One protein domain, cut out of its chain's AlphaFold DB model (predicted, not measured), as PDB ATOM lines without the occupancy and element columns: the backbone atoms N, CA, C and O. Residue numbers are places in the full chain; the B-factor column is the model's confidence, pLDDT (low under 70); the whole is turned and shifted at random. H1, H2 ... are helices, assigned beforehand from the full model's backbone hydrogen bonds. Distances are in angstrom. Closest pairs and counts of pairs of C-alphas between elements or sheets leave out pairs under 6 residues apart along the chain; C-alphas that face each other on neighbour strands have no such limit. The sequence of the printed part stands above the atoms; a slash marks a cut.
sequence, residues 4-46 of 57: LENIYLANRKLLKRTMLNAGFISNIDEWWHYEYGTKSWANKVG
ATOM      1  N   LEU A   4      12.516  63.349  13.612       93.31
ATOM      2  CA  LEU A   4      11.715  62.160  13.332       93.31
ATOM      3  C   LEU A   4      12.532  60.863  13.444       93.31
ATOM      4  O   LEU A   4      12.082  59.900  14.066       93.31
ATOM      5  N   GLU A   5      13.767  60.856  12.937       93.62
ATOM      6  CA  GLU A   5      14.697  59.730  13.109       93.62
ATOM      7  C   GLU A   5      14.972  59.445  14.593       93.62
ATOM      8  O   GLU A   5      15.013  58.284  15.008       93.62
ATOM      9  N   ASN A   6      15.083  60.491  15.420       95.06
ATOM     10  CA  ASN A   6      15.252  60.340  16.866       95.06
ATOM     11  C   ASN A   6      14.043  59.662  17.527       95.06
ATOM     12  O   ASN A   6      14.231  58.805  18.392       95.06
ATOM     13  N   ILE A   7      12.818  59.990  17.100       96.88
ATOM     14  CA  ILE A   7      11.595  59.333  17.590       96.88
ATOM     15  C   ILE A   7      11.592  57.853  17.196       96.88
ATOM     16  O   ILE A   7      11.320  56.994  18.034       96.88
ATOM     17  N   TYR A   8      11.956  57.522  15.956       95.31
ATOM     18  CA  TYR A   8      12.029  56.127  15.518       95.31
ATOM     19  C   TYR A   8      13.045  55.316  16.326       95.31
ATOM     20  O   TYR A   8      12.749  54.197  16.752       95.31
ATOM     21  N   LEU A   9      14.221  55.885  16.595       94.25
ATOM     22  CA  LEU A   9      15.231  55.250  17.440       94.25
ATOM     23  C   LEU A   9      14.752  55.095  18.888       94.25
ATOM     24  O   LEU A   9      14.970  54.042  19.491       94.25
ATOM     25  N   ALA A  10      14.083  56.110  19.442       96.94
ATOM     26  CA  ALA A  10      13.518  56.053  20.786       96.94
ATOM     27  C   ALA A  10      12.458  54.948  20.905       96.94
ATOM     28  O   ALA A  10      12.522  54.139  21.830       96.94
ATOM     29  N   ASN A  11      11.563  54.838  19.922       96.75
ATOM     30  CA  ASN A  11      10.527  53.807  19.887       96.75
ATOM     31  C   ASN A  11      11.123  52.398  19.787       96.75
ATOM     32  O   ASN A  11      10.704  51.499  20.515       96.75
ATOM     33  N   ARG A  12      12.160  52.202  18.958       95.50
ATOM     34  CA  ARG A  12      12.865  50.909  18.865       95.50
ATOM     35  C   ARG A  12      13.543  50.524  20.180       95.50
ATOM     36  O   ARG A  12      13.473  49.368  20.592       95.50
ATOM     37  N   LYS A  13      14.172  51.486  20.863       95.81
ATOM     38  CA  LYS A  13      14.780  51.263  22.185       95.81
ATOM     39  C   LYS A  13      13.728  50.929  23.242       95.81
ATOM     40  O   LYS A  13      13.962  50.031  24.050       95.81
ATOM     41  N   LEU A  14      12.591  51.627  23.223       97.50
ATOM     42  CA  LEU A  14      11.475  51.371  24.128       97.50
ATOM     43  C   LEU A  14      10.939  49.951  23.938       97.50
ATOM     44  O   LEU A  14      10.911  49.200  24.907       97.50
ATOM     45  N   LEU A  15      10.611  49.567  22.699       96.81
ATOM     46  CA  LEU A  15      10.144  48.220  22.366       96.81
ATOM     47  C   LEU A  15      11.125  47.156  22.868       96.81
ATOM     48  O   LEU A  15      10.736  46.278  23.635       96.81
ATOM     49  N   LYS A  16      12.408  47.276  22.500       96.56
ATOM     50  CA  LYS A  16      13.437  46.312  22.902       96.56
ATOM     51  C   LYS A  16      13.515  46.169  24.417       96.56
ATOM     52  O   LYS A  16      13.498  45.053  24.923       96.56
ATOM     53  N   ARG A  17      13.579  47.284  25.152       97.69
ATOM     54  CA  ARG A  17      13.667  47.249  26.617       97.69
ATOM     55  C   ARG A  17      12.430  46.611  27.247       97.69
ATOM     56  O   ARG A  17      12.580  45.780  28.134       97.69
ATOM     57  N   THR A  18      11.236  46.964  26.779       98.06
ATOM     58  CA  THR A  18       9.980  46.402  27.293       98.06
ATOM     59  C   THR A  18       9.909  44.892  27.073       98.06
ATOM     60  O   THR A  18       9.621  44.158  28.012       98.06
ATOM     61  N   MET A  19      10.237  44.416  25.868       97.50
ATOM     62  CA  MET A  19      10.177  42.989  25.540       97.50
ATOM     63  C   MET A  19      11.214  42.168  26.315       97.50
ATOM     64  O   MET A  19      10.877  41.123  26.868       97.50
ATOM     65  N   LEU A  20      12.456  42.658  26.420       95.88
ATOM     66  CA  LEU A  20      13.497  41.985  27.203       95.88
ATOM     67  C   LEU A  20      13.130  41.916  28.692       95.88
ATOM     68  O   LEU A  20      13.296  40.871  29.313       95.88
ATOM     69  N   ASN A  21      12.575  42.996  29.253       97.31
ATOM     70  CA  ASN A  21      12.119  43.014  30.647       97.31
ATOM     71  C   ASN A  21      10.960  42.037  30.901       97.31
ATOM     72  O   ASN A  21      10.853  41.499  31.998       97.31
ATOM     73  N   ALA A  22      10.112  41.790  29.901       96.25
ATOM     74  CA  ALA A  22       9.050  40.789  29.966       96.25
ATOM     75  C   ALA A  22       9.555  39.339  29.782       96.25
ATOM     76  O   ALA A  22       8.761  38.407  29.857       96.25
ATOM     77  N   GLY A  23      10.857  39.132  29.546       94.50
ATOM     78  CA  GLY A  23      11.473  37.807  29.421       94.50
ATOM     79  C   GLY A  23      11.560  37.264  27.992       94.50
ATOM     80  O   GLY A  23      11.935  36.106  27.804       94.50
ATOM     81  N   PHE A  24      11.239  38.067  26.977       95.69
ATOM     82  CA  PHE A  24      11.445  37.683  25.579       95.69
ATOM     83  C   PHE A  24      12.926  37.772  25.196       95.69
ATOM     84  O   PHE A  24      13.683  38.563  25.759       95.69
ATOM     85  N   ILE A  25      13.330  37.021  24.168       94.50
ATOM     86  CA  ILE A  25      14.614  37.226  23.484       94.50
ATOM     87  C   ILE A  25      14.394  37.985  22.173       94.50
ATOM     88  O   ILE A  25      13.379  37.794  21.510       94.50
ATOM     89  N   SER A  26      15.346  38.832  21.776       94.19
ATOM     90  CA  SER A  26      15.308  39.512  20.475       94.19
ATOM     91  C   SER A  26      15.951  38.673  19.371       94.19
ATOM     92  O   SER A  26      17.000  38.050  19.595       94.19
ATOM     93  N   ASN A  27      15.388  38.749  18.167       90.31
ATOM     94  CA  ASN A  27      16.055  38.326  16.941       90.31
ATOM     95  C   ASN A  27      17.044  39.419  16.475       90.31
ATOM     96  O   ASN A  27      16.783  40.613  16.629       90.31
ATOM     97  N   ILE A  28      18.215  39.015  15.978       84.12
ATOM     98  CA  ILE A  28      19.259  39.935  15.498       84.12
ATOM     99  C   ILE A  28      18.979  40.361  14.051       84.12
ATOM    100  O   ILE A  28      19.242  41.511  13.701       84.12
ATOM    101  N   ASP A  29      18.402  39.467  13.249       89.69
ATOM    102  CA  ASP A  29      18.130  39.686  11.827       89.69
ATOM    103  C   ASP A  29      16.864  40.535  11.623       89.69
ATOM    104  O   ASP A  29      16.770  41.341  10.698       89.69
ATOM    105  N   GLU A  30      15.909  40.424  12.549       92.44
ATOM    106  CA  GLU A  30      14.625  41.122  12.509       92.44
ATOM    107  C   GLU A  30      14.404  41.926  13.798       92.44
ATOM    108  O   GLU A  30      13.967  41.399  14.818       92.44
ATOM    109  N   TRP A  31      14.665  43.240  13.766       90.88
ATOM    110  CA  TRP A  31      14.617  44.119  14.953       90.88
ATOM    111  C   TRP A  31      13.261  44.161  15.689       90.88
ATOM    112  O   TRP A  31      13.188  44.608  16.838       90.88
ATOM    113  N   TRP A  32      12.188  43.761  15.005       93.00
ATOM    114  CA  TRP A  32      10.816  43.718  15.507       93.00
ATOM    115  C   TRP A  32      10.393  42.320  15.987       93.00
ATOM    116  O   TRP A  32       9.336  42.201  16.603       93.00
ATOM    117  N   HIS A  33      11.198  41.282  15.747       95.25
ATOM    118  CA  HIS A  33      10.878  39.902  16.103       95.25
ATOM    119  C   HIS A  33      11.394  39.562  17.506       95.25
ATOM    120  O   HIS A  33      12.577  39.729  17.825       95.25
ATOM    121  N   TYR A  34      10.493  39.035  18.339       95.38
ATOM    122  CA  TYR A  34      10.786  38.573  19.692       95.38
ATOM    123  C   TYR A  34      10.216  37.177  19.920       95.38
ATOM    124  O   TYR A  34       9.088  36.893  19.527       95.38
ATOM    125  N   GLU A  35      10.980  36.325  20.598       92.50
ATOM    126  CA  GLU A  35      10.580  34.947  20.884       92.50
ATOM    127  C   GLU A  35      10.415  34.716  22.388       92.50
ATOM    128  O   GLU A  35      11.173  35.253  23.202       92.50
ATOM    129  N   TYR A  36       9.450  33.868  22.746       92.12
ATOM    130  CA  TYR A  36       9.236  33.365  24.100       92.12
ATOM    131  C   TYR A  36       8.782  31.906  24.041       92.12
ATOM    132  O   TYR A  36       7.943  31.548  23.217       92.12
ATOM    133  N   GLY A  37       9.346  31.041  24.885       87.06
ATOM    134  CA  GLY A  37       8.950  29.628  24.970       87.06
ATOM    135  C   GLY A  37       9.370  28.734  23.790       87.06
ATOM    136  O   GLY A  37       9.109  27.532  23.818       87.06
ATOM    137  N   THR A  38      10.039  29.269  22.766       87.81
ATOM    138  CA  THR A  38      10.594  28.480  21.651       87.81
ATOM    139  C   THR A  38      11.822  27.670  22.090       87.81
ATOM    140  O   THR A  38      12.399  27.893  23.156       87.81
ATOM    141  N   LYS A  39      12.279  26.739  21.238       85.12
ATOM    142  CA  LYS A  39      13.559  26.031  21.435       85.12
ATOM    143  C   LYS A  39      14.739  26.991  21.544       85.12
ATOM    144  O   LYS A  39      15.570  26.855  22.434       85.12
ATOM    145  N   SER A  40      14.796  27.951  20.626       86.19
ATOM    146  CA  SER A  40      15.844  28.969  20.571       86.19
ATOM    147  C   SER A  40      15.833  29.836  21.833       86.19
ATOM    148  O   SER A  40      16.876  30.002  22.466       86.19
ATOM    149  N   TRP A  41      14.651  30.282  22.276       91.62
ATOM    150  CA  TRP A  41      14.474  30.983  23.550       91.62
ATOM    151  C   TRP A  41      14.960  30.156  24.741       91.62
ATOM    152  O   TRP A  41      15.790  30.636  25.510       91.62
ATOM    153  N   ALA A  42      14.521  28.901  24.860       89.94
ATOM    154  CA  ALA A  42      14.893  28.038  25.978       89.94
ATOM    155  C   ALA A  42      16.413  27.813  26.042       89.94
ATOM    156  O   ALA A  42      17.017  27.945  27.108       89.94
ATOM    157  N   ASN A  43      17.041  27.584  24.884       87.81
ATOM    158  CA  ASN A  43      18.492  27.467  24.758       87.81
ATOM    159  C   ASN A  43      19.218  28.756  25.174       87.81
ATOM    160  O   ASN A  43      20.216  28.682  25.886       87.81
ATOM    161  N   LYS A  44      18.729  29.934  24.755       88.00
ATOM    162  CA  LYS A  44      19.350  31.225  25.108       88.00
ATOM    163  C   LYS A  44      19.186  31.588  26.583       88.00
ATOM    164  O   LYS A  44      20.094  32.186  27.150       88.00
ATOM    165  N   VAL A  45      18.046  31.261  27.190       89.00
ATOM    166  CA  VAL A  45      17.745  31.577  28.601       89.00
ATOM    167  C   VAL A  45      18.289  30.496  29.551       89.00
ATOM    168  O   VAL A  45      18.320  30.693  30.761       89.00
ATOM    169  N   GLY A  46      18.773  29.367  29.023       87.19
ATOM    170  CA  GLY A  46      19.330  28.274  29.826       87.19
ATOM    171  C   GLY A  46      18.265  27.488  30.591       87.19
ATOM    172  O   GLY A  46      18.555  26.889  31.626       87.19
TER     173      GLY A  46
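What this domain is: This is residues 4 to 46 of the 57 residues of an uncharacterized protein of Cytobacillus kochii (UniProt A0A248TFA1). One long helix, H1, whose residues 4 to 11 stick out free, leads into a long looped stretch, residues 22 to 38, that folds back on itself; the short helix H2 sits at the other end of the model, apart from H1. The printed part has 43 residues with two named helices, H1 then H2, and no named strand; its class is all helix. It is loose, with a radius of gyration of the C-alphas of 11.7 A, and spans 37 by 20 by 11 A, only just flat.

Where its parts are: Find C-alpha 4 at (11.715, 62.160, 13.332); from there H1, residues 4 to 21, runs 25.8 A to C-alpha 21 at (12.119, 43.014, 30.647). Further on, H2, residues 39 to 45, ends at C-alpha 45 at (17.745, 31.577, 28.601).

How they stand to each other: H1 and H2 are apart. Between them, look at residues 25 to 26 and 34 to 35, a short antiparallel pairing. In H1 and H2 every O i to N i+4 pair is within hydrogen-bond range.

The domain as a whole: The C-alphas farthest apart, of Leu 4 and Gly 46, are 38.4 A apart. The printed part has no cut, and the link from H1 to H2 is long, 17 residues. No printed residue has a pLDDT under 70.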